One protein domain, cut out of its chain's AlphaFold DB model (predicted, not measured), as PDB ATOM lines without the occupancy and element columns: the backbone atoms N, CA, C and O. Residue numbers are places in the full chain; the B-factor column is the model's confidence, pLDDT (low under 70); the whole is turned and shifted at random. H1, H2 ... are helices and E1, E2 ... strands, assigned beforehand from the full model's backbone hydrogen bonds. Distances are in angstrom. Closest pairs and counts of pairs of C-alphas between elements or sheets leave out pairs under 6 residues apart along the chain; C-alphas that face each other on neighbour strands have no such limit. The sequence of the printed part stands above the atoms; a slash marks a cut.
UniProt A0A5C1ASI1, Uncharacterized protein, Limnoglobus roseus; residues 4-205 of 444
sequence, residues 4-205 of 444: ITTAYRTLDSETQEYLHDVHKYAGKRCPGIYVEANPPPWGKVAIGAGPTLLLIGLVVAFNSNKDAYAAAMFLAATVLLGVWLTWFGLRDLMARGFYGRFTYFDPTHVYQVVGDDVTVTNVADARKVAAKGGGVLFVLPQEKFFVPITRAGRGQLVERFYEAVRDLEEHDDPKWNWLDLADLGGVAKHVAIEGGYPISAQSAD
ATOM      1  N   ILE A   4      44.810 -42.351 -50.993       94.69
ATOM      2  CA  ILE A   4      43.796 -43.372 -50.718       94.69
ATOM      3  C   ILE A   4      42.841 -42.806 -49.671       94.69
ATOM      4  O   ILE A   4      43.275 -42.240 -48.676       94.69
ATOM      5  N   THR A   5      41.532 -42.921 -49.900       94.19
ATOM      6  CA  THR A   5      40.508 -42.596 -48.895       94.19
ATOM      7  C   THR A   5      39.699 -43.841 -48.609       94.19
ATOM      8  O   THR A   5      39.126 -44.427 -49.527       94.19
ATOM      9  N   THR A   6      39.674 -44.258 -47.350       94.00
ATOM     10  CA  THR A   6      38.994 -45.480 -46.931       94.00
ATOM     11  C   THR A   6      38.479 -45.355 -45.503       94.00
ATOM     12  O   THR A   6      38.861 -44.439 -44.781       94.00
ATOM     13  N   ALA A   7      37.597 -46.265 -45.092       90.81
ATOM     14  CA  ALA A   7      37.160 -46.317 -43.702       90.81
ATOM     15  C   ALA A   7      38.310 -46.802 -42.798       90.81
ATOM     16  O   ALA A   7      39.057 -47.697 -43.198       90.81
ATOM     17  N   TYR A   8      38.425 -46.288 -41.577       91.56
ATOM     18  CA  TYR A   8      39.476 -46.604 -40.612       91.56
ATOM     19  C   TYR A   8      39.567 -48.112 -40.400       91.56
ATOM     20  O   TYR A   8      40.622 -48.706 -40.569       91.56
ATOM     21  N   ARG A   9      38.415 -48.747 -40.165       89.56
ATOM     22  CA  ARG A   9      38.268 -50.204 -39.997       89.56
ATOM     23  C   ARG A   9      38.657 -51.052 -41.214       89.56
ATOM     24  O   ARG A   9      38.667 -52.270 -41.114       89.56
ATOM     25  N   THR A  10      38.863 -50.425 -42.370       92.75
ATOM     26  CA  THR A  10      39.303 -51.094 -43.605       92.75
ATOM     27  C   THR A  10      40.748 -50.776 -43.958       92.75
ATOM     28  O   THR A  10      41.181 -51.132 -45.045       92.75
ATOM     29  N   LEU A  11      41.480 -50.054 -43.109       93.56
ATOM     30  CA  LEU A  11      42.937 -49.984 -43.221       93.56
ATOM     31  C   LEU A  11      43.551 -51.303 -42.745       93.56
ATOM     32  O   LEU A  11      42.923 -52.028 -41.978       93.56
ATOM     33  N   ASP A  12      44.769 -51.611 -43.169       95.25
ATOM     34  CA  ASP A  12      45.561 -52.679 -42.561       95.25
ATOM     35  C   ASP A  12      45.728 -52.454 -41.046       95.25
ATOM     36  O   ASP A  12      45.728 -51.320 -40.557       95.25
ATOM     37  N   SER A  13      45.834 -53.545 -40.283       94.44
ATOM     38  CA  SER A  13      45.874 -53.496 -38.815       94.44
ATOM     39  C   SER A  13      47.051 -52.688 -38.267       94.44
ATOM     40  O   SER A  13      46.904 -52.045 -37.234       94.44
ATOM     41  N   GLU A  14      48.183 -52.687 -38.971       95.50
ATOM     42  CA  GLU A  14      49.395 -51.950 -38.598       95.50
ATOM     43  C   GLU A  14      49.153 -50.436 -38.658       95.50
ATOM     44  O   GLU A  14      49.349 -49.724 -37.674       95.50
ATOM     45  N   THR A  15      48.597 -49.937 -39.766       95.81
ATOM     46  CA  THR A  15      48.206 -48.529 -39.903       95.81
ATOM     47  C   THR A  15      47.097 -48.150 -38.918       95.81
ATOM     48  O   THR A  15      47.093 -47.036 -38.387       95.81
ATOM     49  N   GLN A  16      46.149 -49.054 -38.642       94.62
ATOM     50  CA  GLN A  16      45.118 -48.814 -37.628       94.62
ATOM     51  C   GLN A  16      45.720 -48.655 -36.229       94.62
ATOM     52  O   GLN A  16      45.327 -47.738 -35.511       94.62
ATOM     53  N   GLU A  17      46.643 -49.523 -35.823       94.69
ATOM     54  CA  GLU A  17      47.300 -49.443 -34.516       94.69
ATOM     55  C   GLU A  17      48.165 -48.182 -34.414       94.69
ATOM     56  O   GLU A  17      48.038 -47.420 -33.453       94.69
ATOM     57  N   TYR A  18      48.922 -47.877 -35.471       95.88
ATOM     58  CA  TYR A  18      49.716 -46.656 -35.583       95.88
ATOM     59  C   TYR A  18      48.873 -45.391 -35.371       95.88
ATOM     60  O   TYR A  18      49.179 -44.552 -34.519       95.88
ATOM     61  N   LEU A  19      47.761 -45.254 -36.103       95.69
ATOM     62  CA  LEU A  19      46.875 -44.096 -35.976       95.69
ATOM     63  C   LEU A  19      46.144 -44.054 -34.631       95.69
ATOM     64  O   LEU A  19      45.880 -42.959 -34.122       95.69
ATOM     65  N   HIS A  20      45.841 -45.216 -34.048       94.62
ATOM     66  CA  HIS A  20      45.255 -45.303 -32.716       94.62
ATOM     67  C   HIS A  20      46.209 -44.722 -31.670       94.62
ATOM     68  O   HIS A  20      45.803 -43.874 -30.871       94.62
ATOM     69  N   ASP A  21      47.481 -45.112 -31.711       94.75
ATOM     70  CA  ASP A  21      48.495 -44.624 -30.782       94.75
ATOM     71  C   ASP A  21      48.801 -43.139 -30.991       94.75
ATOM     72  O   ASP A  21      48.816 -42.368 -30.026       94.75
ATOM     73  N   VAL A  22      48.930 -42.692 -32.245       95.44
ATOM     74  CA  VAL A  22      49.068 -41.266 -32.576       95.44
ATOM     75  C   VAL A  22      47.925 -40.448 -31.970       95.44
ATOM     76  O   VAL A  22      48.166 -39.391 -31.373       95.44
ATOM     77  N   HIS A  23      46.684 -40.929 -32.084       94.38
ATOM     78  CA  HIS A  23      45.521 -40.265 -31.505       94.38
ATOM     79  C   HIS A  23      45.560 -40.276 -29.972       94.38
ATOM     80  O   HIS A  23      45.436 -39.224 -29.341       94.38
ATOM     81  N   LYS A  24      45.790 -41.449 -29.372       93.62
ATOM     82  CA  LYS A  24      45.824 -41.680 -27.923       93.62
ATOM     83  C   LYS A  24      46.846 -40.799 -27.207       93.62
ATOM     84  O   LYS A  24      46.573 -40.316 -26.108       93.62
ATOM     85  N   TYR A  25      48.002 -40.561 -27.825       94.69
ATOM     86  CA  TYR A  25      49.050 -39.703 -27.263       94.69
ATOM     87  C   TYR A  25      49.005 -38.261 -27.780       94.69
ATOM     88  O   TYR A  25      49.873 -37.465 -27.415       94.69
ATOM     89  N   ALA A  26      48.014 -37.892 -28.602       94.44
ATOM     90  CA  ALA A  26      47.924 -36.589 -29.270       94.44
ATOM     91  C   ALA A  26      49.239 -36.202 -29.981       94.44
ATOM     92  O   ALA A  26      49.707 -35.060 -29.912       94.44
ATOM     93  N   GLY A  27      49.884 -37.197 -30.596       94.06
ATOM     94  CA  GLY A  27      51.191 -37.094 -31.236       94.06
ATOM     95  C   GLY A  27      52.386 -36.902 -30.302       94.06
ATOM     96  O   GLY A  27      53.486 -36.653 -30.797       94.06
ATOM     97  N   LYS A  28      52.241 -36.959 -28.975       94.69
ATOM     98  CA  LYS A  28      53.401 -36.955 -28.066       94.69
ATOM     99  C   LYS A  28      54.183 -38.256 -28.252       94.69
ATOM    100  O   LYS A  28      53.575 -39.319 -28.254       94.69
ATOM    101  N   ARG A  29      55.514 -38.161 -28.379       93.94
ATOM    102  CA  ARG A  29      56.417 -39.306 -28.632       93.94
ATOM    103  C   ARG A  29      56.151 -40.075 -29.936       93.94
ATOM    104  O   ARG A  29      56.565 -41.219 -30.074       93.94
ATOM    105  N   CYS A  30      55.455 -39.452 -30.885       96.62
ATOM    106  CA  CYS A  30      55.294 -39.968 -32.245       96.62
ATOM    107  C   CYS A  30      56.261 -39.236 -33.195       96.62
ATOM    108  O   CYS A  30      56.518 -38.045 -32.956       96.62
ATOM    109  N   PRO A  31      56.726 -39.886 -34.275       96.19
ATOM    110  CA  PRO A  31      57.715 -39.329 -35.205       96.19
ATOM    111  C   PRO A  31      57.190 -38.165 -36.071       96.19
ATOM    112  O   PRO A  31      57.942 -37.549 -36.808       96.19
ATOM    113  N   GLY A  32      55.904 -37.816 -35.986       96.88
ATOM    114  CA  GLY A  32      55.283 -36.773 -36.807       96.88
ATOM    115  C   GLY A  32      54.643 -35.616 -36.037       96.88
ATOM    116  O   GLY A  32      54.554 -35.594 -34.799       96.88
ATOM    117  N   ILE A  33      54.136 -34.636 -36.786       97.69
ATOM    118  CA  ILE A  33      53.373 -33.500 -36.265       97.69
ATOM    119  C   ILE A  33      51.885 -33.854 -36.219       97.69
ATOM    120  O   ILE A  33      51.242 -34.071 -37.242       97.69
ATOM    121  N   TYR A  34      51.314 -33.850 -35.015       97.06
ATOM    122  CA  TYR A  34      49.877 -34.009 -34.800       97.06
ATOM    123  C   TYR A  34      49.171 -32.655 -34.758       97.06
ATOM    124  O   TYR A  34      49.563 -31.737 -34.023       97.06
ATOM    125  N   VAL A  35      48.097 -32.543 -35.533       96.06
ATOM    126  CA  VAL A  35      47.244 -31.362 -35.614       96.06
ATOM    127  C   VAL A  35      45.797 -31.783 -35.397       96.06
ATOM    128  O   VAL A  35      45.158 -32.366 -36.267       96.06
ATOM    129  N   GLU A  36      45.262 -31.446 -34.230       93.12
ATOM    130  CA  GLU A  36      43.842 -31.615 -33.932       93.12
ATOM    131  C   GLU A  36      43.000 -30.713 -34.847       93.12
ATOM    132  O   GLU A  36      43.279 -29.515 -34.986       93.12
ATOM    133  N   ALA A  37      41.974 -31.278 -35.483       88.19
ATOM    134  CA  ALA A  37      41.076 -30.531 -36.350       88.19
ATOM    135  C   ALA A  37      39.804 -30.151 -35.587       88.19
ATOM    136  O   ALA A  37      39.139 -31.013 -35.008       88.19
ATOM    137  N   ASN A  38      39.414 -28.870 -35.623       82.38
ATOM    138  CA  ASN A  38      38.128 -28.468 -35.056       82.38
ATOM    139  C   ASN A  38      36.984 -29.155 -35.819       82.38
ATOM    140  O   ASN A  38      36.904 -29.024 -37.046       82.38
ATOM    141  N   PRO A  39      36.073 -29.860 -35.127       76.44
ATOM    142  CA  PRO A  39      34.938 -30.472 -35.786       76.44
ATOM    143  C   PRO A  39      34.035 -29.373 -36.361       76.44
ATOM    144  O   PRO A  39      33.628 -28.477 -35.614       76.44
ATOM    145  N   PRO A  40      33.675 -29.419 -37.655       78.69
ATOM    146  CA  PRO A  40      32.632 -28.544 -38.163       78.69
ATOM    147  C   PRO A  40      31.320 -28.753 -37.382       78.69
ATOM    148  O   PRO A  40      31.011 -29.877 -36.973       78.69
ATOM    149  N   PRO A  41      30.497 -27.703 -37.204       83.81
ATOM    150  CA  PRO A  41      29.249 -27.788 -36.444       83.81
ATOM    151  C   PRO A  41      28.170 -28.641 -37.134       83.81
ATOM    152  O   PRO A  41      27.122 -28.899 -36.539       83.81
ATOM    153  N   TRP A  42      28.422 -29.106 -38.364       86.94
ATOM    154  CA  TRP A  42      27.470 -29.834 -39.202       86.94
ATOM    155  C   TRP A  42      26.874 -31.072 -38.539       86.94
ATOM    156  O   TRP A  42      25.695 -31.327 -38.740       86.94
ATOM    157  N   GLY A  43      27.624 -31.800 -37.702       87.06
ATOM    158  CA  GLY A  43      27.072 -32.950 -36.978       87.06
ATOM    159  C   GLY A  43      25.909 -32.570 -36.058       87.06
ATOM    160  O   GLY A  43      24.863 -33.212 -36.084       87.06
ATOM    161  N   LYS A  44      26.039 -31.467 -35.304       88.94
ATOM    162  CA  LYS A  44      24.966 -30.958 -34.428       88.94
ATOM    163  C   LYS A  44      23.785 -30.432 -35.241       88.94
ATOM    164  O   LYS A  44      22.639 -30.702 -34.894       88.94
ATOM    165  N   VAL A  45      24.073 -29.709 -36.325       93.75
ATOM    166  CA  VAL A  45      23.041 -29.195 -37.238       93.75
ATOM    167  C   VAL A  45      22.253 -30.352 -37.849       93.75
ATOM    168  O   VAL A  45      21.031 -30.298 -37.864       93.75
ATOM    169  N   ALA A  46      22.921 -31.422 -38.282       92.94
ATOM    170  CA  ALA A  46      22.284 -32.574 -38.911       92.94
ATOM    171  C   ALA A  46      21.375 -33.360 -37.947       92.94
ATOM    172  O   ALA A  46      20.287 -33.763 -38.355       92.94
ATOM    173  N   ILE A  47      21.762 -33.507 -36.668       92.19
ATOM    174  CA  ILE A  47      20.912 -34.129 -35.627       92.19
ATOM    175  C   ILE A  47      19.600 -33.360 -35.434       92.19
ATOM    176  O   ILE A  47      18.577 -33.985 -35.188       92.19
ATOM    177  N   GLY A  48      19.615 -32.027 -35.526       93.12
ATOM    178  CA  GLY A  48      18.396 -31.219 -35.427       93.12
ATOM    179  C   GLY A  48      17.607 -31.175 -36.736       93.12
ATOM    180  O   GLY A  48      16.404 -31.415 -36.756       93.12
ATOM    181  N   ALA A  49      18.295 -30.914 -37.848       95.50
ATOM    182  CA  ALA A  49      17.681 -30.739 -39.160       95.50
ATOM    183  C   ALA A  49      16.995 -32.013 -39.669       95.50
ATOM    184  O   ALA A  49      15.946 -31.913 -40.299       95.50
ATOM    185  N   GLY A  50      17.551 -33.196 -39.381       95.31
ATOM    186  CA  GLY A  50      16.973 -34.477 -39.789       95.31
ATOM    187  C   GLY A  50      15.541 -34.671 -39.270       95.31
ATOM    188  O   GLY A  50      14.617 -34.702 -40.081       95.31
ATOM    189  N   PRO A  51      15.315 -34.729 -37.945       95.19
ATOM    190  CA  PRO A  51      13.982 -34.848 -37.355       95.19
ATOM    191  C   PRO A  51      13.034 -33.705 -37.726       95.19
ATOM    192  O   PRO A  51      11.853 -33.949 -37.965       95.19
ATOM    193  N   THR A  52      13.528 -32.465 -37.826       96.19
ATOM    194  CA  THR A  52      12.703 -31.334 -38.279       96.19
ATOM    195  C   THR A  52      12.204 -31.540 -39.707       96.19
ATOM    196  O   THR A  52      11.022 -31.332 -39.974       96.19
ATOM    197  N   LEU A  53      13.065 -32.001 -40.620       96.38
ATOM    198  CA  LEU A  53      12.675 -32.314 -41.992       96.38
ATOM    199  C   LEU A  53      11.639 -33.445 -42.039       96.38
ATOM    200  O   LEU A  53      10.675 -33.342 -42.793       96.38
ATOM    201  N   LEU A  54      11.807 -34.491 -41.219       94.56
ATOM    202  CA  LEU A  54      10.830 -35.581 -41.100       94.56
ATOM    203  C   LEU A  54       9.461 -35.057 -40.665       94.56
ATOM    204  O   LEU A  54       8.450 -35.412 -41.264       94.56
ATOM    205  N   LEU A  55       9.429 -34.191 -39.649       95.50
ATOM    206  CA  LEU A  55       8.191 -33.616 -39.132       95.50
ATOM    207  C   LEU A  55       7.499 -32.727 -40.172       95.50
ATOM    208  O   LEU A  55       6.295 -32.858 -40.378       95.50
ATOM    209  N   ILE A  56       8.250 -31.860 -40.858       96.31
ATOM    210  CA  ILE A  56       7.716 -31.018 -41.938       96.31
ATOM    211  C   ILE A  56       7.174 -31.894 -43.071       96.31
ATOM    212  O   ILE A  56       6.063 -31.667 -43.545       96.31
ATOM    213  N   GLY A  57       7.938 -32.913 -43.475       95.19
ATOM    214  CA  GLY A  57       7.543 -33.872 -44.501       95.19
ATOM    215  C   GLY A  57       6.228 -34.567 -44.170       95.19
ATOM    216  O   GLY A  57       5.327 -34.619 -45.006       95.19
ATOM    217  N   LEU A  58       6.096 -35.019 -42.922       92.69
ATOM    218  CA  LEU A  58       4.886 -35.634 -42.390       92.69
ATOM    219  C   LEU A  58       3.698 -34.666 -42.455       92.69
ATOM    220  O   LEU A  58       2.694 -34.976 -43.087       92.69
ATOM    221  N   VAL A  59       3.821 -33.472 -41.866       94.44
ATOM    222  CA  VAL A  59       2.733 -32.479 -41.825       94.44
ATOM    223  C   VAL A  59       2.273 -32.099 -43.233       94.44
ATOM    224  O   VAL A  59       1.073 -32.070 -43.494       94.44
ATOM    225  N   VAL A  60       3.201 -31.850 -44.158       94.50
ATOM    226  CA  VAL A  60       2.863 -31.490 -45.543       94.50
ATOM    227  C   VAL A  60       2.201 -32.656 -46.276       94.50
ATOM    228  O   VAL A  60       1.225 -32.437 -46.988       94.50
ATOM    229  N   ALA A  61       2.681 -33.890 -46.097       91.44
ATOM    230  CA  ALA A  61       2.097 -35.055 -46.756       91.44
ATOM    231  C   ALA A  61       0.661 -35.332 -46.276       91.44
ATOM    232  O   ALA A  61      -0.210 -35.583 -47.103       91.44
ATOM    233  N   PHE A  62       0.394 -35.205 -44.969       87.81
ATOM    234  CA  PHE A  62      -0.946 -35.394 -44.396       87.81
ATOM    235  C   PHE A  62      -1.947 -34.287 -44.762       87.81
ATOM    236  O   PHE A  62      -3.143 -34.548 -44.779       87.81
ATOM    237  N   ASN A  63      -1.478 -33.074 -45.072       88.12
ATOM    238  CA  ASN A  63      -2.333 -31.951 -45.484       88.12
ATOM    239  C   ASN A  63      -2.377 -31.748 -47.011       88.12
ATOM    240  O   ASN A  63      -2.886 -30.739 -47.494       88.12
ATOM    241  N   SER A  64      -1.793 -32.658 -47.794       88.25
ATOM    242  CA  SER A  64      -1.700 -32.502 -49.244       88.25
ATOM    243  C   SER A  64      -2.930 -33.071 -49.951       88.25
ATOM    244  O   SER A  64      -3.099 -34.284 -50.020       88.25
ATOM    245  N   ASN A  65      -3.681 -32.206 -50.639       79.94
ATOM    246  CA  ASN A  65      -4.775 -32.608 -51.540       79.94
ATOM    247  C   ASN A  65      -4.286 -33.131 -52.910       79.94
ATOM    248  O   ASN A  65      -5.088 -33.416 -53.798       79.94
ATOM    249  N   LYS A  66      -2.965 -33.230 -53.126       87.00
ATOM    250  CA  LYS A  66      -2.388 -33.779 -54.364       87.00
ATOM    251  C   LYS A  66      -2.587 -35.297 -54.464       87.00
ATOM    252  O   LYS A  66      -3.112 -35.948 -53.565       87.00
ATOM    253  N   ASP A  67      -2.144 -35.876 -55.583       86.81
ATOM    254  CA  ASP A  67      -2.163 -37.325 -55.777       86.81
ATOM    255  C   ASP A  67      -1.482 -38.055 -54.603       86.81
ATOM    256  O   ASP A  67      -0.400 -37.659 -54.164       86.81
ATOM    257  N   ALA A  68      -2.101 -39.134 -54.117       83.25
ATOM    258  CA  ALA A  68      -1.611 -39.912 -52.982       83.25
ATOM    259  C   ALA A  68      -0.197 -40.448 -53.250       83.25
ATOM    260  O   ALA A  68       0.641 -40.469 -52.352       83.25
ATOM    261  N   TYR A  69       0.102 -40.799 -54.505       87.25
ATOM    262  CA  TYR A  69       1.448 -41.193 -54.919       87.25
ATOM    263  C   TYR A  69       2.455 -40.047 -54.806       87.25
ATOM    264  O   TYR A  69       3.565 -40.263 -54.330       87.25
ATOM    265  N   ALA A  70       2.073 -38.826 -55.188       90.31
ATOM    266  CA  ALA A  70       2.944 -37.660 -55.068       90.31
ATOM    267  C   ALA A  70       3.224 -37.325 -53.593       90.31
ATOM    268  O   ALA A  70       4.379 -37.090 -53.230       90.31
ATOM    269  N   ALA A  71       2.199 -37.370 -52.734       90.38
ATOM    270  CA  ALA A  71       2.355 -37.189 -51.290       90.38
ATOM    271  C   ALA A  71       3.239 -38.289 -50.667       90.38
ATOM    272  O   ALA A  71       4.138 -37.990 -49.880       90.38
ATOM    273  N   ALA A  72       3.054 -39.551 -51.071       89.31
ATOM    274  CA  ALA A  72       3.867 -40.674 -50.610       89.31
ATOM    275  C   ALA A  72       5.330 -40.581 -51.077       89.31
ATOM    276  O   ALA A  72       6.238 -40.827 -50.285       89.31
ATOM    277  N   MET A  73       5.586 -40.191 -52.332       93.19
ATOM    278  CA  MET A  73       6.946 -39.961 -52.843       93.19
ATOM    279  C   MET A  73       7.643 -38.826 -52.095       93.19
ATOM    280  O   MET A  73       8.814 -38.948 -51.736       93.19
ATOM    281  N   PHE A  74       6.923 -37.734 -51.832       94.19
ATOM    282  CA  PHE A  74       7.443 -36.624 -51.045       94.19
ATOM    283  C   PHE A  74       7.792 -37.065 -49.616       94.19
ATOM    284  O   PHE A  74       8.907 -36.813 -49.151       94.19
ATOM    285  N   LEU A  75       6.897 -37.804 -48.947       92.75
ATOM    286  CA  LEU A  75       7.172 -38.364 -47.625       92.75
ATOM    287  C   LEU A  75       8.410 -39.271 -47.657       92.75
ATOM    288  O   LEU A  75       9.315 -39.092 -46.851       92.75
ATOM    289  N   ALA A  76       8.507 -40.184 -48.622       91.44
ATOM    290  CA  ALA A  76       9.654 -41.077 -48.761       91.44
ATOM    291  C   ALA A  76      10.976 -40.316 -48.958       91.44
ATOM    292  O   ALA A  76      11.978 -40.658 -48.331       91.44
ATOM    293  N   ALA A  77      10.977 -39.253 -49.770       94.75
ATOM    294  CA  ALA A  77      12.148 -38.403 -49.976       94.75
ATOM    295  C   ALA A  77      12.568 -37.676 -48.688       94.75
ATOM    296  O   ALA A  77      13.752 -37.666 -48.340       94.75
ATOM    297  N   THR A  78      11.608 -37.111 -47.947       95.06
ATOM    298  CA  THR A  78      11.890 -36.468 -46.650       95.06
ATOM    299  C   THR A  78      12.364 -37.472 -45.603       95.06
ATOM    300  O   THR A  78      13.285 -37.154 -44.854       95.06
ATOM    301  N   VAL A  79      11.830 -38.700 -45.603       92.88
ATOM    302  CA  VAL A  79      12.289 -39.800 -44.744       92.88
ATOM    303  C   VAL A  79      13.716 -40.204 -45.068       92.88
ATOM    304  O   VAL A  79      14.548 -40.246 -44.165       92.88
ATOM    305  N   LEU A  80      14.026 -40.435 -46.344       93.25
ATOM    306  CA  LEU A  80      15.370 -40.795 -46.782       93.25
ATOM    307  C   LEU A  80      16.392 -39.742 -46.339       93.25
ATOM    308  O   LEU A  80      17.382 -40.072 -45.686       93.25
ATOM    309  N   LEU A  81      16.131 -38.471 -46.657       94.31
ATOM    310  CA  LEU A  81      17.037 -37.374 -46.333       94.31
ATOM    311  C   LEU A  81      17.109 -37.125 -44.821       94.31
ATOM    312  O   LEU A  81      18.198 -36.946 -44.281       94.31
ATOM    313  N   GLY A  82      15.975 -37.153 -44.121       94.38
ATOM    314  CA  GLY A  82      15.897 -36.908 -42.683       94.38
ATOM    315  C   GLY A  82      16.589 -37.996 -41.861       94.38
ATOM    316  O   GLY A  82      17.375 -37.681 -40.964       94.38
ATOM    317  N   VAL A  83      16.376 -39.271 -42.200       91.88
ATOM    318  CA  VAL A  83      17.075 -40.407 -41.579       91.88
ATOM    319  C   VAL A  83      18.563 -40.355 -41.900       91.88
ATOM    320  O   VAL A  83      19.377 -40.527 -40.995       91.88
ATOM    321  N   TRP A  84      18.939 -40.050 -43.147       92.00
ATOM    322  CA  TRP A  84      20.343 -39.913 -43.530       92.00
ATOM    323  C   TRP A  84      21.057 -38.801 -42.753       92.00
ATOM    324  O   TRP A  84      22.138 -39.029 -42.213       92.00
ATOM    325  N   LEU A  85      20.449 -37.616 -42.638       94.12
ATOM    326  CA  LEU A  85      20.997 -36.497 -41.862       94.12
ATOM    327  C   LEU A  85      21.116 -36.844 -40.376       94.12
ATOM    328  O   LEU A  85      22.154 -36.589 -39.764       94.12
ATOM    329  N   THR A  86      20.091 -37.481 -39.808       91.69
ATOM    330  CA  THR A  86      20.111 -37.924 -38.407       91.69
ATOM    331  C   THR A  86      21.227 -38.942 -38.182       91.69
ATOM    332  O   THR A  86      22.012 -38.801 -37.246       91.69
ATOM    333  N   TRP A  87      21.356 -39.928 -39.073       90.12
ATOM    334  CA  TRP A  87      22.413 -40.935 -39.028       90.12
ATOM    335  C   TRP A  87      23.804 -40.317 -39.170       90.12
ATOM    336  O   TRP A  87      24.703 -40.645 -38.401       90.12
ATOM    337  N   PHE A  88      23.985 -39.382 -40.105       89.19
ATOM    338  CA  PHE A  88      25.231 -38.636 -40.265       89.19
ATOM    339  C   PHE A  88      25.599 -37.878 -38.983       89.19
ATOM    340  O   PHE A  88      26.741 -37.947 -38.529       89.19
ATOM    341  N   GLY A  89      24.631 -37.193 -38.377       90.00
ATOM    342  CA  GLY A  89      24.819 -36.468 -37.128       90.00
ATOM    343  C   GLY A  89      25.163 -37.385 -35.949       90.00
ATOM    344  O   GLY A  89      26.093 -37.099 -35.197       90.00
ATOM    345  N   LEU A  90      24.478 -38.524 -35.825       88.56
ATOM    346  CA  LEU A  90      24.787 -39.556 -34.832       88.56
ATOM    347  C   LEU A  90      26.178 -40.163 -35.057       88.56
ATOM    348  O   LEU A  90      26.919 -40.350 -34.094       88.56
ATOM    349  N   ARG A  91      26.569 -40.414 -36.314       84.19
ATOM    350  CA  ARG A  91      27.918 -40.877 -36.671       84.19
ATOM    351  C   ARG A  91      28.971 -39.850 -36.262       84.19
ATOM    352  O   ARG A  91      29.965 -40.237 -35.665       84.19
ATOM    353  N   ASP A  92      28.746 -38.559 -36.520       84.94
ATOM    354  CA  ASP A  92      29.635 -37.477 -36.067       84.94
ATOM    355  C   ASP A  92      29.755 -37.436 -34.540       84.94
ATOM    356  O   ASP A  92      30.851 -37.262 -34.012       84.94
ATOM    357  N   LEU A  93      28.639 -37.617 -33.829       85.00
ATOM    358  CA  LEU A  93      28.607 -37.608 -32.371       85.00
ATOM    359  C   LEU A  93      29.366 -38.801 -31.777       85.00
ATOM    360  O   LEU A  93      30.169 -38.610 -30.868       85.00
ATOM    361  N   MET A  94      29.152 -40.007 -32.310       82.69
ATOM    362  CA  MET A  94      29.833 -41.228 -31.863       82.69
ATOM    363  C   MET A  94      31.316 -41.246 -32.249       82.69
ATOM    364  O   MET A  94      32.156 -41.685 -31.465       82.69
ATOM    365  N   ALA A  95      31.667 -40.705 -33.419       75.12
ATOM    366  CA  ALA A  95      33.049 -40.630 -33.890       75.12
ATOM    367  C   ALA A  95      33.963 -39.790 -32.979       75.12
ATOM    368  O   ALA A  95      35.178 -39.997 -32.978       75.12
ATOM    369  N   ARG A  96      33.397 -38.889 -32.161       69.56
ATOM    370  CA  ARG A  96      34.155 -38.127 -31.153       69.56
ATOM    371  C   ARG A  96      34.775 -39.006 -30.067       69.56
ATOM    372  O   ARG A  96      35.716 -38.550 -29.433       69.56
ATOM    373  N   GLY A  97      34.257 -40.216 -29.845       64.94
ATOM    374  CA  GLY A  97      34.742 -41.113 -28.794       64.94
ATOM    375  C   GLY A  97      35.873 -42.055 -29.214       64.94
ATOM    376  O   GLY A  97      36.680 -42.407 -28.365       64.94
ATOM    377  N   PHE A  98      35.940 -42.465 -30.489       65.62
ATOM    378  CA  PHE A  98      36.832 -43.561 -30.911       65.62
ATOM    379  C   PHE A  98      37.994 -43.155 -31.825       65.62
ATOM    380  O   PHE A  98      39.093 -43.669 -31.643       65.62
ATOM    381  N   TYR A  99      37.783 -42.245 -32.781       75.19
ATOM    382  CA  TYR A  99      38.804 -41.916 -33.796       75.19
ATOM    383  C   TYR A  99      39.106 -40.414 -33.888       75.19
ATOM    384  O   TYR A  99      40.155 -40.010 -34.385       75.19
ATOM    385  N   GLY A 100      38.209 -39.565 -33.374       86.06
ATOM    386  CA  GLY A 100      38.394 -38.117 -33.351       86.06
ATOM    387  C   GLY A 100      38.515 -37.489 -34.745       86.06
ATOM    388  O   GLY A 100      38.108 -38.052 -35.764       86.06
ATOM    389  N   ARG A 101      39.029 -36.256 -34.787       90.62
ATOM    390  CA  ARG A 101      39.372 -35.552 -36.026       90.62
ATOM    391  C   ARG A 101      40.755 -34.960 -35.893       90.62
ATOM    392  O   ARG A 101      40.974 -34.068 -35.074       90.62
ATOM    393  N   PHE A 102      41.682 -35.431 -36.704       95.00
ATOM    394  CA  PHE A 102      43.042 -34.927 -36.677       95.00
ATOM    395  C   PHE A 102      43.705 -35.099 -38.030       95.00
ATOM    396  O   PHE A 102      43.283 -35.884 -38.874       95.00
ATOM    397  N   THR A 103      44.747 -34.315 -38.246       96.56
ATOM    398  CA  THR A 103      45.696 -34.556 -39.317       96.56
ATOM    399  C   THR A 103      47.049 -34.825 -38.702       96.56
ATOM    400  O   THR A 103      47.483 -34.111 -37.798       96.56
ATOM    401  N   TYR A 104      47.691 -35.877 -39.176       97.44
ATOM    402  CA  TYR A 104      49.001 -36.277 -38.721       97.44
ATOM    403  C   TYR A 104      49.956 -36.316 -39.909       97.44
ATOM    404  O   TYR A 104      49.630 -36.867 -40.959       97.44
ATOM    405  N   PHE A 105      51.090 -35.647 -39.741       97.81
ATOM    406  CA  PHE A 105      52.116 -35.457 -40.756       97.81
ATOM    407  C   PHE A 105      53.353 -36.221 -40.313       97.81
ATOM    408  O   PHE A 105      53.983 -35.813 -39.337       97.81
ATOM    409  N   ASP A 106      53.682 -37.312 -40.990       97.31
ATOM    410  CA  ASP A 106      54.938 -38.027 -40.775       97.31
ATOM    411  C   ASP A 106      55.869 -37.857 -41.989       97.31
ATOM    412  O   ASP A 106      55.493 -37.164 -42.945       97.31
ATOM    413  N   PRO A 107      57.100 -38.403 -41.956       97.12
ATOM    414  CA  PRO A 107      58.071 -38.175 -43.023       97.12
ATOM    415  C   PRO A 107      57.586 -38.594 -44.415       97.12
ATOM    416  O   PRO A 107      57.955 -37.965 -45.402       97.12
ATOM    417  N   THR A 108      56.728 -39.613 -44.515       96.75
ATOM    418  CA  THR A 108      56.359 -40.224 -45.805       96.75
ATOM    419  C   THR A 108      54.892 -40.030 -46.175       96.75
ATOM    420  O   THR A 108      54.540 -40.096 -47.354       96.75
ATOM    421  N   HIS A 109      54.023 -39.749 -45.205       97.50
ATOM    422  CA  HIS A 109      52.581 -39.718 -45.374       97.50
ATOM    423  C   HIS A 109      51.908 -38.588 -44.580       97.50
ATOM    424  O   HIS A 109      52.313 -38.167 -43.496       97.50
ATOM    425  N   VAL A 110      50.787 -38.125 -45.130       97.38
ATOM    426  CA  VAL A 110      49.817 -37.272 -44.444       97.38
ATOM    427  C   VAL A 110      48.536 -38.062 -44.234       97.38
ATOM    428  O   VAL A 110      47.873 -38.451 -45.197       97.38
ATOM    429  N   TYR A 111      48.161 -38.247 -42.971       97.12
ATOM    430  CA  TYR A 111      46.943 -38.936 -42.557       97.12
ATOM    431  C   TYR A 111      45.904 -37.912 -42.125       97.12
ATOM    432  O   TYR A 111      46.052 -37.258 -41.094       97.12
ATOM    433  N   GLN A 112      44.832 -37.769 -42.898       96.06
ATOM    434  CA  GLN A 112      43.677 -36.950 -42.540       96.06
ATOM    435  C   GLN A 112      42.575 -37.869 -42.010       96.06
ATOM    436  O   GLN A 112      41.918 -38.563 -42.784       96.06
ATOM    437  N   VAL A 113      42.374 -37.870 -40.693       94.56
ATOM    438  CA  VAL A 113      41.356 -38.678 -40.014       94.56
ATOM    439  C   VAL A 113      40.140 -37.804 -39.723       94.56
ATOM    440  O   VAL A 113      40.223 -36.812 -38.991       94.56
ATOM    441  N   VAL A 114      38.996 -38.166 -40.303       90.81
ATOM    442  CA  VAL A 114      37.707 -37.490 -40.124       90.81
ATOM    443  C   VAL A 114      36.668 -38.507 -39.658       90.81
ATOM    444  O   VAL A 114      35.854 -39.009 -40.433       90.81
ATOM    445  N   GLY A 115      36.659 -38.787 -38.354       88.31
ATOM    446  CA  GLY A 115      35.824 -39.842 -37.793       88.31
ATOM    447  C   GLY A 115      36.275 -41.214 -38.284       88.31
ATOM    448  O   GLY A 115      37.426 -41.572 -38.085       88.31
ATOM    449  N   ASP A 116      35.379 -41.970 -38.921       88.00
ATOM    450  CA  ASP A 116      35.719 -43.281 -39.499       88.00
ATOM    451  C   ASP A 116      36.390 -43.158 -40.874       88.00
ATOM    452  O   ASP A 116      36.826 -44.156 -41.410       88.00
ATOM    453  N   ASP A 117      36.482 -41.975 -41.484       90.94
ATOM    454  CA  ASP A 117      37.086 -41.832 -42.811       90.94
ATOM    455  C   ASP A 117      38.556 -41.395 -42.670       90.94
ATOM    456  O   ASP A 117      38.848 -40.368 -42.052       90.94
ATOM    457  N   VAL A 118      39.485 -42.166 -43.241       94.38
ATOM    458  CA  VAL A 118      40.921 -41.864 -43.264       94.38
ATOM    459  C   VAL A 118      41.370 -41.647 -44.699       94.38
ATOM    460  O   VAL A 118      41.248 -42.524 -45.557       94.38
ATOM    461  N   THR A 119      41.928 -40.469 -44.953       96.00
ATOM    462  CA  THR A 119      42.616 -40.164 -46.200       96.00
ATOM    463  C   THR A 119      44.115 -40.172 -45.960       96.00
ATOM    464  O   THR A 119      44.630 -39.314 -45.247       96.00
ATOM    465  N   VAL A 120      44.813 -41.114 -46.584       96.50
ATOM    466  CA  VAL A 120      46.273 -41.190 -46.571       96.50
ATOM    467  C   VAL A 120      46.800 -40.616 -47.877       96.50
ATOM    468  O   VAL A 120      46.344 -41.009 -48.952       96.50
ATOM    469  N   THR A 121      47.733 -39.674 -47.789       96.81
ATOM    470  CA  THR A 121      48.421 -39.093 -48.947       96.81
ATOM    471  C   THR A 121      49.919 -39.322 -48.808       96.81
ATOM    472  O   THR A 121      50.492 -38.892 -47.814       96.81
ATOM    473  N   ASN A 122      50.548 -39.992 -49.771       96.06
ATOM    474  CA  ASN A 122      51.998 -40.160 -49.809       96.06
ATOM    475  C   ASN A 122      52.651 -38.822 -50.192       96.06
ATOM    476  O   ASN A 122      52.277 -38.196 -51.189       96.06
ATOM    477  N   VAL A 123      53.594 -38.379 -49.364       96.50
ATOM    478  CA  VAL A 123      54.330 -37.119 -49.504       96.50
ATOM    479  C   VAL A 123      55.843 -37.297 -49.542       96.50
ATOM    480  O   VAL A 123      56.546 -36.292 -49.524       96.50
ATOM    481  N   ALA A 124      56.338 -38.530 -49.666       95.25
ATOM    482  CA  ALA A 124      57.770 -38.805 -49.769       95.25
ATOM    483  C   ALA A 124      58.418 -38.027 -50.935       95.25
ATOM    484  O   ALA A 124      59.482 -37.444 -50.785       95.25
ATOM    485  N   ASP A 125      57.719 -37.905 -52.070       95.06
ATOM    486  CA  ASP A 125      58.207 -37.172 -53.249       95.06
ATOM    487  C   ASP A 125      57.827 -35.673 -53.261       95.06
ATOM    488  O   ASP A 125      57.806 -35.025 -54.318       95.06
ATOM    489  N   ALA A 126      57.437 -35.087 -52.122       96.00
ATOM    490  CA  ALA A 126      57.015 -33.689 -52.071       96.00
ATOM    491  C   ALA A 126      58.189 -32.738 -52.360       96.00
ATOM    492  O   ALA A 126      59.092 -32.549 -51.556       96.00
ATOM    493  N   ARG A 127      58.131 -32.033 -53.496       96.38
ATOM    494  CA  ARG A 127      59.172 -31.072 -53.912       96.38
ATOM    495  C   ARG A 127      59.173 -29.798 -53.077       96.38
ATOM    496  O   ARG A 127      60.180 -29.100 -52.988       96.38
ATOM    497  N   LYS A 128      57.999 -29.425 -52.567       96.88
ATOM    498  CA  LYS A 128      57.811 -28.232 -51.746       96.88
ATOM    499  C   LYS A 128      56.643 -28.428 -50.794       96.88
ATOM    500  O   LYS A 128      55.551 -28.804 -51.224       96.88
ATOM    501  N   VAL A 129      56.867 -28.067 -49.540       97.56
ATOM    502  CA  VAL A 129      55.846 -27.930 -48.502       97.56
ATOM    503  C   VAL A 129      55.857 -26.472 -48.057       97.56
ATOM    504  O   VAL A 129      56.929 -25.909 -47.881       97.56
ATOM    505  N   ALA A 130      54.693 -25.826 -47.973       97.62
ATOM    506  CA  ALA A 130      54.617 -24.419 -47.576       97.62
ATOM    507  C   ALA A 130      53.362 -24.107 -46.757       97.62
ATOM    508  O   ALA A 130      52.253 -24.494 -47.146       97.62
ATOM    509  N   ALA A 131      53.500 -23.348 -45.670       97.12
ATOM    510  CA  ALA A 131      52.357 -22.847 -44.918       97.12
ATOM    511  C   ALA A 131      51.651 -21.730 -45.706       97.12
ATOM    512  O   ALA A 131      52.244 -20.712 -46.060       97.12
ATOM    513  N   LYS A 132      50.352 -21.888 -45.985       95.31
ATOM    514  CA  LYS A 132      49.574 -20.899 -46.749       95.31
ATOM    515  C   LYS A 132      48.141 -20.811 -46.245       95.31
ATOM    516  O   LYS A 132      47.480 -21.828 -46.101       95.31
ATOM    517  N   GLY A 133      47.638 -19.594 -46.017       85.62
ATOM    518  CA  GLY A 133      46.198 -19.323 -45.881       85.62
ATOM    519  C   GLY A 133      45.436 -20.224 -44.899       85.62
ATOM    520  O   GLY A 133      44.349 -20.682 -45.230       85.62
ATOM    521  N   GLY A 134      46.005 -20.514 -43.723       92.12
ATOM    522  CA  GLY A 134      45.365 -21.386 -42.727       92.12
ATOM    523  C   GLY A 134      45.503 -22.886 -43.010       92.12
ATOM    524  O   GLY A 134      44.649 -23.670 -42.610       92.12
ATOM    525  N   GLY A 135      46.551 -23.308 -43.715       95.12
ATOM    526  CA  GLY A 135      46.854 -24.715 -43.967       95.12
ATOM    527  C   GLY A 135      48.262 -24.918 -44.515       95.12
ATOM    528  O   GLY A 135      49.103 -24.020 -44.435       95.12
ATOM    529  N   VAL A 136      48.509 -26.102 -45.068       97.06
ATOM    530  CA  VAL A 136      49.789 -26.495 -45.669       97.06
ATOM    531  C   VAL A 136      49.547 -26.938 -47.104       97.06
ATOM    532  O   VAL A 136      48.676 -27.766 -47.370       97.06
ATOM    533  N   LEU A 137      50.296 -26.354 -48.032       97.44
ATOM    534  CA  LEU A 137      50.292 -26.714 -49.442       97.44
ATOM    535  C   LEU A 137      51.461 -27.658 -49.723       97.44
ATOM    536  O   LEU A 137      52.614 -27.273 -49.543       97.44
ATOM    537  N   PHE A 138      51.150 -28.842 -50.238       97.62
ATOM    538  CA  PHE A 138      52.125 -29.799 -50.747       97.62
ATOM    539  C   PHE A 138      52.177 -29.713 -52.273       97.62
ATOM    540  O   PHE A 138      51.141 -29.658 -52.942       97.62
ATOM    541  N   VAL A 139      53.388 -29.691 -52.829       97.19
ATOM    542  CA  VAL A 139      53.653 -29.728 -54.272       97.19
ATOM    543  C   VAL A 139      54.342 -31.049 -54.599       97.19
ATOM    544  O   VAL A 139      55.557 -31.174 -54.460       97.19
ATOM    545  N   LEU A 140      53.553 -32.029 -55.030       96.06
ATOM    546  CA  LEU A 140      54.022 -33.322 -55.522       96.06
ATOM    547  C   LEU A 140      54.393 -33.213 -57.016       96.06
ATOM    548  O   LEU A 140      54.013 -32.239 -57.676       96.06
ATOM    549  N   PRO A 141      55.103 -34.200 -57.599       95.25
ATOM    550  CA  PRO A 141      55.494 -34.161 -59.010       95.25
ATOM    551  C   PRO A 141      54.309 -34.064 -59.981       95.25
ATOM    552  O   PRO A 141      54.446 -33.475 -61.050       95.25
ATOM    553  N   GLN A 142      53.156 -34.631 -59.607       94.31
ATOM    554  CA  GLN A 142      51.969 -34.733 -60.465       94.31
ATOM    555  C   GLN A 142      50.792 -33.865 -60.002       94.31
ATOM    556  O   GLN A 142      49.905 -33.570 -60.799       94.31
ATOM    557  N   GLU A 143      50.760 -33.436 -58.737       95.75
ATOM    558  CA  GLU A 143      49.622 -32.704 -58.184       95.75
ATOM    559  C   GLU A 143      50.026 -31.733 -57.072       95.75
ATOM    560  O   GLU A 143      51.093 -31.830 -56.467       95.75
ATOM    561  N   LYS A 144      49.148 -30.773 -56.790       95.50
ATOM    562  CA  LYS A 144      49.235 -29.929 -55.599       95.50
ATOM    563  C   LYS A 144      48.023 -30.231 -54.740       95.50
ATOM    564  O   LYS A 144      46.909 -30.193 -55.257       95.50
ATOM    565  N   PHE A 145      48.216 -30.459 -53.447       94.94
ATOM    566  CA  PHE A 145      47.094 -30.627 -52.529       94.94
ATOM    567  C   PHE A 145      47.275 -29.772 -51.279       94.94
ATOM    568  O   PHE A 145      48.388 -29.472 -50.846       94.94
ATOM    569  N   PHE A 146      46.149 -29.313 -50.744       96.38
ATOM    570  CA  PHE A 146      46.097 -28.388 -49.626       96.38
ATOM    571  C   PHE A 146      45.432 -29.052 -48.428       96.38
ATOM    572  O   PHE A 146      44.338 -29.608 -48.547       96.38
ATOM    573  N   VAL A 147      46.083 -28.959 -47.273       95.69
ATOM    574  CA  VAL A 147      45.609 -29.519 -46.011       95.69
ATOM    575  C   VAL A 147      45.224 -28.374 -45.077       95.69
ATOM    576  O   VAL A 147      46.109 -27.647 -44.618       95.69
ATOM    577  N   PRO A 148      43.926 -28.170 -44.789       94.00
ATOM    578  CA  PRO A 148      43.494 -27.098 -43.902       94.00
ATOM    579  C   PRO A 148      43.919 -27.380 -42.455       94.00
ATOM    580  O   PRO A 148      43.739 -28.485 -41.946       94.00
ATOM    581  N   ILE A 149      44.445 -26.362 -41.770       93.25
ATOM    582  CA  ILE A 149      44.889 -26.427 -40.374       93.25
ATOM    583  C   ILE A 149      44.204 -25.319 -39.575       93.25
ATOM    584  O   ILE A 149      44.395 -24.130 -39.803       93.25
ATOM    585  N   THR A 150      43.416 -25.718 -38.582       86.06
ATOM    586  CA  THR A 150      42.536 -24.793 -37.849       86.06
ATOM    587  C   THR A 150      43.256 -23.903 -36.833       86.06
ATOM    588  O   THR A 150      42.721 -22.860 -36.466       86.06
ATOM    589  N   ARG A 151      44.465 -24.265 -36.381       87.25
ATOM    590  CA  ARG A 151      45.240 -23.471 -35.412       87.25
ATOM    591  C   ARG A 151      46.319 -22.641 -36.109       87.25
ATOM    592  O   ARG A 151      47.167 -23.185 -36.816       87.25
ATOM    593  N   ALA A 152      46.317 -21.333 -35.853       84.75
ATOM    594  CA  ALA A 152      47.364 -20.427 -36.320       84.75
ATOM    595  C   ALA A 152      48.758 -20.927 -35.886       84.75
ATOM    596  O   ALA A 152      48.920 -21.488 -34.803       84.75
ATOM    597  N   GLY A 153      49.757 -20.780 -36.759       91.12
ATOM    598  CA  GLY A 153      51.142 -21.203 -36.509       91.12
ATOM    599  C   GLY A 153      51.426 -22.699 -36.704       91.12
ATOM    600  O   GLY A 153      52.555 -23.059 -37.023       91.12
ATOM    601  N   ARG A 154      50.427 -23.592 -36.622       94.69
ATOM    602  CA  ARG A 154      50.655 -25.036 -36.839       94.69
ATOM    603  C   ARG A 154      51.066 -25.376 -38.272       94.69
ATOM    604  O   ARG A 154      51.835 -26.307 -38.456       94.69
ATOM    605  N   GLY A 155      50.628 -24.598 -39.263       96.25
ATOM    606  CA  GLY A 155      51.109 -24.750 -40.640       96.25
ATOM    607  C   GLY A 155      52.608 -24.484 -40.786       96.25
ATOM    608  O   GLY A 155      53.286 -25.247 -41.458       96.25
ATOM    609  N   GLN A 156      53.133 -23.462 -40.098       97.25
ATOM    610  CA  GLN A 156      54.571 -23.154 -40.104       97.25
ATOM    611  C   GLN A 156      55.382 -24.254 -39.415       97.25
ATOM    612  O   GLN A 156      56.477 -24.570 -39.855       97.25
ATOM    613  N   LEU A 157      54.838 -24.865 -38.356       97.12
ATOM    614  CA  LEU A 157      55.482 -26.005 -37.702       97.12
ATOM    615  C   LEU A 157      55.593 -27.215 -38.643       97.12
ATOM    616  O   LEU A 157      56.625 -27.871 -38.658       97.12
ATOM    617  N   VAL A 158      54.551 -27.497 -39.431       97.62
ATOM    618  CA  VAL A 158      54.574 -28.584 -40.425       97.62
ATOM    619  C   VAL A 158      55.542 -28.271 -41.570       97.62
ATOM    620  O   VAL A 158      56.275 -29.151 -41.995       97.62
ATOM    621  N   GLU A 159      55.579 -27.026 -42.053       97.81
ATOM    622  CA  GLU A 159      56.563 -26.588 -43.054       97.81
ATOM    623  C   GLU A 159      57.999 -26.804 -42.555       97.81
ATOM    624  O   GLU A 159      58.754 -27.519 -43.206       97.81
ATOM    625  N   ARG A 160      58.329 -26.313 -41.351       98.12
ATOM    626  CA  ARG A 160      59.644 -26.522 -40.718       98.12
ATOM    627  C   ARG A 160      59.972 -27.995 -40.495       98.12
ATOM    628  O   ARG A 160      61.127 -28.381 -40.604       98.12
ATOM    629  N   PHE A 161      58.970 -28.811 -40.172       98.19
ATOM    630  CA  PHE A 161      59.138 -30.254 -40.026       98.19
ATOM    631  C   PHE A 161      59.605 -30.897 -41.332       98.19
ATOM    632  O   PHE A 161      60.625 -31.574 -41.326       98.19
ATOM    633  N   TYR A 162      58.932 -30.642 -42.457       98.25
ATOM    634  CA  TYR A 162      59.359 -31.200 -43.745       98.25
ATOM    635  C   TYR A 162      60.653 -30.567 -44.280       98.25
ATOM    636  O   TYR A 162      61.411 -31.242 -44.971       98.25
ATOM    637  N   GLU A 163      60.944 -29.304 -43.950       97.81
ATOM    638  CA  GLU A 163      62.263 -28.711 -44.210       97.81
ATOM    639  C   GLU A 163      63.370 -29.459 -43.456       97.81
ATOM    640  O   GLU A 163      64.392 -29.771 -44.062       97.81
ATOM    641  N   ALA A 164      63.143 -29.796 -42.181       97.81
ATOM    642  CA  ALA A 164      64.080 -30.564 -41.365       97.81
ATOM    643  C   ALA A 164      64.224 -32.022 -41.835       97.81
ATOM    644  O   ALA A 164      65.331 -32.542 -41.811       97.81
ATOM    645  N   VAL A 165      63.143 -32.672 -42.291       97.75
ATOM    646  CA  VAL A 165      63.221 -34.016 -42.899       97.75
ATOM    647  C   VAL A 165      64.174 -33.998 -44.096       97.75
ATOM    648  O   VAL A 165      65.124 -34.772 -44.118       97.75
ATOM    649  N   ARG A 166      63.981 -33.068 -45.042       97.31
ATOM    650  CA  ARG A 166      64.838 -32.962 -46.233       97.31
ATOM    651  C   ARG A 166      66.292 -32.646 -45.877       97.31
ATOM    652  O   ARG A 166      67.208 -33.204 -46.464       97.31
ATOM    653  N   ASP A 167      66.498 -31.737 -44.928       97.06
ATOM    654  CA  ASP A 167      67.834 -31.361 -44.465       97.06
ATOM    655  C   ASP A 167      68.574 -32.535 -43.797       97.06
ATOM    656  O   ASP A 167      69.761 -32.718 -44.042       97.06
ATOM    657  N   LEU A 168      67.875 -33.380 -43.028       96.75
ATOM    658  CA  LEU A 168      68.440 -34.601 -42.438       96.75
ATOM    659  C   LEU A 168      68.780 -35.661 -43.495       96.75
ATOM    660  O   LEU A 168      69.840 -36.278 -43.405       96.75
ATOM    661  N   GLU A 169      67.925 -35.854 -44.503       96.19
ATOM    662  CA  GLU A 169      68.169 -36.786 -45.618       96.19
ATOM    663  C   GLU A 169      69.383 -36.376 -46.469       96.19
ATOM    664  O   GLU A 169      70.148 -37.230 -46.920       96.19
ATOM    665  N   GLU A 170      69.580 -35.071 -46.667       96.38
ATOM    666  CA  GLU A 170      70.689 -34.495 -47.440       96.38
ATOM    667  C   GLU A 170      71.929 -34.181 -46.575       96.38
ATOM    668  O   GLU A 170      72.925 -33.670 -47.090       96.38
ATOM    669  N   HIS A 171      71.903 -34.480 -45.270       96.62
ATOM    670  CA  HIS A 171      72.953 -34.063 -44.341       96.62
ATOM    671  C   HIS A 171      74.286 -34.787 -44.609       96.62
ATOM    672  O   HIS A 171      74.341 -36.007 -44.765       96.62
ATOM    673  N   ASP A 172      75.400 -34.049 -44.553       96.69
ATOM    674  CA  ASP A 172      76.751 -34.609 -44.747       96.69
ATOM    675  C   ASP A 172      77.207 -35.579 -43.636       96.69
ATOM    676  O   ASP A 172      78.135 -36.363 -43.842       96.69
ATOM    677  N   ASP A 173      76.605 -35.519 -42.441       95.44
ATOM    678  CA  ASP A 173      77.025 -36.326 -41.295       95.44
ATOM    679  C   ASP A 173      76.326 -37.696 -41.358       95.44
ATOM    680  O   ASP A 173      75.092 -37.741 -41.268       95.44
ATOM    681  N   PRO A 174      77.083 -38.812 -41.455       93.69
ATOM    682  CA  PRO A 174      76.543 -40.171 -41.507       93.69
ATOM    683  C   PRO A 174      75.544 -40.510 -40.396       93.69
ATOM    684  O   PRO A 174      74.724 -41.412 -40.538       93.69
ATOM    685  N   LYS A 175      75.627 -39.814 -39.254       94.69
ATOM    686  CA  LYS A 175      74.727 -40.051 -38.122       94.69
ATOM    687  C   LYS A 175      73.292 -39.570 -38.366       94.69
ATOM    688  O   LYS A 175      72.406 -39.970 -37.617       94.69
ATOM    689  N   TRP A 176      73.071 -38.695 -39.349       94.19
ATOM    690  CA  TRP A 176      71.774 -38.064 -39.614       94.19
ATOM    691  C   TRP A 176      71.113 -38.536 -40.908       94.19
ATOM    692  O   TRP A 176      69.895 -38.665 -40.948       94.19
ATOM    693  N   ASN A 177      71.894 -38.850 -41.939       93.06
ATOM    694  CA  ASN A 177      71.365 -39.227 -43.252       93.06
ATOM    695  C   ASN A 177      70.986 -40.717 -43.381       93.06
ATOM    696  O   ASN A 177      70.444 -41.118 -44.407       93.06
ATOM    697  N   TRP A 178      71.301 -41.563 -42.388       93.75
ATOM    698  CA  TRP A 178      71.012 -43.015 -42.395       93.75
ATOM    699  C   TRP A 178      70.055 -43.422 -41.263       93.75
ATOM    700  O   TRP A 178      70.053 -44.574 -40.826       93.75
ATOM    701  N   LEU A 179      69.268 -42.471 -40.757       95.62
ATOM    702  CA  LEU A 179      68.234 -42.753 -39.764       95.62
ATOM    703  C   LEU A 179      67.129 -43.622 -40.372       95.62
ATOM    704  O   LEU A 179      66.798 -43.492 -41.553       95.62
ATOM    705  N   ASP A 180      66.533 -44.491 -39.555       95.69
ATOM    706  CA  ASP A 180      65.265 -45.104 -39.934       95.69
ATOM    707  C   ASP A 180      64.153 -44.040 -39.999       95.69
ATOM    708  O   ASP A 180      64.312 -42.902 -39.550       95.69
ATOM    709  N   LEU A 181      63.011 -44.380 -40.600       95.25
ATOM    710  CA  LEU A 181      61.936 -43.406 -40.806       95.25
ATOM    711  C   LEU A 181      61.357 -42.874 -39.481       95.25
ATOM    712  O   LEU A 181      60.863 -41.741 -39.447       95.25
ATOM    713  N   ALA A 182      61.399 -43.663 -38.403       95.75
ATOM    714  CA  ALA A 182      60.883 -43.263 -37.097       95.75
ATOM    715  C   ALA A 182      61.803 -42.226 -36.456       95.75
ATOM    716  O   ALA A 182      61.356 -41.123 -36.127       95.75
ATOM    717  N   ASP A 183      63.090 -42.533 -36.371       96.62
ATOM    718  CA  ASP A 183      64.126 -41.651 -35.860       96.62
ATOM    719  C   ASP A 183      64.244 -40.383 -36.711       96.62
ATOM    720  O   ASP A 183      64.304 -39.285 -36.152       96.62
ATOM    721  N   LEU A 184      64.183 -40.491 -38.045       96.62
ATOM    722  CA  LEU A 184      64.170 -39.343 -38.958       96.62
ATOM    723  C   LEU A 184      63.032 -38.381 -38.608       96.62
ATOM    724  O   LEU A 184      63.253 -37.181 -38.437       96.62
ATOM    725  N   GLY A 185      61.815 -38.904 -38.441       96.69
ATOM    726  CA  GLY A 185      60.672 -38.098 -38.031       96.69
ATOM    727  C   GLY A 185      60.833 -37.512 -36.625       96.69
ATOM    728  O   GLY A 185      60.579 -36.325 -36.407       96.69
ATOM    729  N   GLY A 186      61.304 -38.303 -35.660       96.69
ATOM    730  CA  GLY A 186      61.540 -37.841 -34.291       96.69
ATOM    731  C   GLY A 186      62.531 -36.683 -34.212       96.69
ATOM    732  O   GLY A 186      62.244 -35.660 -33.580       96.69
ATOM    733  N   VAL A 187      63.663 -36.811 -34.905       97.31
ATOM    734  CA  VAL A 187      64.702 -35.779 -34.990       97.31
ATOM    735  C   VAL A 187      64.184 -34.556 -35.747       97.31
ATOM    736  O   VAL A 187      64.297 -33.444 -35.232       97.31
ATOM    737  N   ALA A 188      63.537 -34.731 -36.905       97.81
ATOM    738  CA  ALA A 188      62.968 -33.621 -37.675       97.81
ATOM    739  C   ALA A 188      61.938 -32.822 -36.864       97.81
ATOM    740  O   ALA A 188      61.899 -31.591 -36.900       97.81
ATOM    741  N   LYS A 189      61.115 -33.512 -36.073       97.50
ATOM    742  CA  LYS A 189      60.159 -32.890 -35.157       97.50
ATOM    743  C   LYS A 189      60.843 -32.106 -34.045       97.50
ATOM    744  O   LYS A 189      60.379 -31.011 -33.729       97.50
ATOM    745  N   HIS A 190      61.912 -32.642 -33.458       96.94
ATOM    746  CA  HIS A 190      62.704 -31.928 -32.458       96.94
ATOM    747  C   HIS A 190      63.311 -30.651 -33.056       96.94
ATOM    748  O   HIS A 190      63.093 -29.572 -32.511       96.94
ATOM    749  N   VAL A 191      63.934 -30.736 -34.237       97.38
ATOM    750  CA  VAL A 191      64.484 -29.578 -34.966       97.38
ATOM    751  C   VAL A 191      63.399 -28.541 -35.268       97.38
ATOM    752  O   VAL A 191      63.593 -27.350 -35.036       97.38
ATOM    753  N   ALA A 192      62.219 -28.967 -35.722       97.19
ATOM    754  CA  ALA A 192      61.125 -28.052 -36.043       97.19
ATOM    755  C   ALA A 192      60.557 -27.309 -34.817       97.19
ATOM    756  O   ALA A 192      60.072 -26.180 -34.954       97.19
ATOM    757  N   ILE A 193      60.588 -27.939 -33.634       96.19
ATOM    758  CA  ILE A 193      60.083 -27.375 -32.373       96.19
ATOM    759  C   ILE A 193      61.150 -26.529 -31.667       96.19
ATOM    760  O   ILE A 193      60.845 -25.419 -31.230       96.19
ATOM    761  N   GLU A 194      62.371 -27.047 -31.543       96.38
ATOM    762  CA  GLU A 194      63.441 -26.479 -30.712       96.38
ATOM    763  C   GLU A 194      64.469 -25.667 -31.515       96.38
ATOM    764  O   GLU A 194      65.162 -24.824 -30.949       96.38
ATOM    765  N   GLY A 195      64.528 -25.842 -32.839       95.81
ATOM    766  CA  GLY A 195      65.393 -25.073 -33.739       95.81
ATOM    767  C   GLY A 195      66.844 -25.558 -33.827       95.81
ATOM    768  O   GLY A 195      67.670 -24.852 -34.402       95.81
ATOM    769  N   GLY A 196      67.170 -26.731 -33.275       95.12
ATOM    770  CA  GLY A 196      68.504 -27.334 -33.333       95.12
ATOM    771  C   GLY A 196      68.457 -28.862 -33.329       95.12
ATOM    772  O   GLY A 196      67.422 -29.452 -33.020       95.12
ATOM    773  N   TYR A 197      69.570 -29.503 -33.696       95.62
ATOM    774  CA  TYR A 197      69.673 -30.963 -33.663       95.62
ATOM    775  C   TYR A 197      69.798 -31.477 -32.225       95.62
ATOM    776  O   TYR A 197      70.503 -30.866 -31.414       95.62
ATOM    777  N   PRO A 198      69.188 -32.631 -31.917       94.12
ATOM    778  CA  PRO A 198      69.398 -33.291 -30.644       94.12
ATOM    779  C   PRO A 198      70.837 -33.820 -30.521       94.12
ATOM    780  O   PRO A 198      71.560 -33.973 -31.506       94.12
ATOM    781  N   ILE A 199      71.254 -34.162 -29.298       93.50
ATOM    782  CA  ILE A 199      72.579 -34.758 -29.038       93.50
ATOM    783  C   ILE A 199      72.696 -36.145 -29.695       93.50
ATOM    784  O   ILE A 199      73.766 -36.522 -30.171       93.50
ATOM    785  N   SER A 200      71.597 -36.903 -29.731       93.31
ATOM    786  CA  SER A 200      71.496 -38.207 -30.392       93.31
ATOM    787  C   SER A 200      70.083 -38.435 -30.936       93.31
ATOM    788  O   SER A 200      69.120 -37.899 -30.384       93.31
ATOM    789  N   ALA A 201      69.934 -39.267 -31.969       89.62
ATOM    790  CA  ALA A 201      68.621 -39.622 -32.523       89.62
ATOM    791  C   ALA A 201      67.681 -40.240 -31.466       89.62
ATOM    792  O   ALA A 201      66.532 -39.833 -31.321       89.62
ATOM    793  N   GLN A 202      68.232 -41.104 -30.608       90.25
ATOM    794  CA  GLN A 202      67.512 -41.788 -29.526       90.25
ATOM    795  C   GLN A 202      66.982 -40.848 -28.432       90.25
ATOM    796  O   GLN A 202      66.108 -41.228 -27.653       90.25
ATOM    797  N   SER A 203      67.493 -39.616 -28.341       88.12
ATOM    798  CA  SER A 203      67.013 -38.653 -27.343       88.12
ATOM    799  C   SER A 203      65.606 -38.115 -27.638       88.12
ATOM    800  O   SER A 203      65.004 -37.495 -26.764       88.12
ATOM    801  N   ALA A 204      65.047 -38.409 -28.820       81.44
ATOM    802  CA  ALA A 204      63.680 -38.053 -29.190       81.44
ATOM    803  C   ALA A 204      62.588 -38.814 -28.397       81.44
ATOM    804  O   ALA A 204      61.418 -38.440 -28.502       81.44
ATOM    805  N   ASP A 205      62.951 -39.829 -27.588       87.69
ATOM    806  CA  ASP A 205      62.047 -40.602 -26.707       87.69
ATOM    807  C   ASP A 205      60.764 -41.030 -27.443       87.69
ATOM    808  O   ASP A 205      59.635 -40.710 -27.046       87.69
TER     809      ASP A 205
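AT A GLANCE: This is residues 4 to 205 of the 444 residues of an uncharacterized protein of Limnoglobus roseus (UniProt A0A5C1ASI1). A body of two antiparallel sheets has a long helical hairpin, H2 and H3, as an arm at one end and a group of helices, H4 to H7, at the other. H4 packs on both sheets, the five-stranded one in the order E1, E5, E4, E3, E2 and the three-stranded one in the order E6, E7, E8. The printed part has 202 residues, with seven named helices and eight named strands in the order E1 H1 E2 H2 H3 E3 E4 E5 E6 E7 E8 H4 H5 H6 H7, of mixed class. It is loose, with a radius of gyration of the C-alphas of 22.8 A, and spans 82 by 30 by 29 A.

IN THESE COORDINATES: The larger sheet has E1, residues 4 to 7, from C-alpha 4 at (43.796, -43.372, -50.718); E2, 33 to 36; E3, 101 to 105; E4, 109 to 114, 15.9 A; and E5, 117 to 122, 16.6 A. The other sheet has E6, 128 to 132; E7, 135 to 139; and E8, 144 to 148. H1 is residues 13 to 24, 16.1 A; H2, 42 to 62, 29.4 A; and H3, 68 to 98, 44.5 A, begins at C-alpha 68 at (-1.611, -39.912, -52.982). H4 is residues 154 to 169, 22.8 A; H5, 174 to 177; H6, 181 to 194, 19.8 A; and H7, 201 to 204, ends at C-alpha 204 at (63.680, -38.053, -29.190).

HOW THE PARTS SIT: E3, E4 and E5 form a meander, each strand the antiparallel neighbour of the one before, as do E6, E7 and E8. N 104 and O 111 of E3 and E4 are 2.9 A apart, N 112 and O 119 of E4 and E5 2.8 A, and N 137 and O 130 of E7 and E6 2.8 A, within hydrogen-bond range. H4 makes two layers with each sheet, a helix on one face. Its closest C-alphas to E2 are those of Val 158 and Ile 33, 6.6 A; to E6, those of Gly 155 and Ala 131, 4.8 A. H6 touches H4 at a steep tilt of 54 degrees, opposite ways, closest at the C-alphas of Ala 188 and Ala 164, 4.9 A. H4, with residues 168 to 169 alone, and H5 touch only at the corner, closest at the C-alphas of Glu 169 and Asn 177, 4.7 A. H7 touches H6, closest at the C-alphas of Ala 204 and Gly 186, 5.5 A. H1 only grazes the larger sheet, with residues 16 to 23. H2 and H3, a hairpin, touch at a shallow tilt of 18 degrees, closest at the C-alphas of Gly 50 and Gly 82, 3.9 A. Every O i to N i+4 pair is within hydrogen-bond range in H1, H4 and H6, with 16 of 17 in H2 and 24 of 27 in H3; H5 and H7 are too short for such a pair.

THE WHOLE: The C-alphas farthest apart, those of Asn 65 and Asp 173, are 82.5 A apart. The printed part has no cut and no long link. The mean pLDDT of the printed part is 92.9, and residues 96 to 98 are under 70.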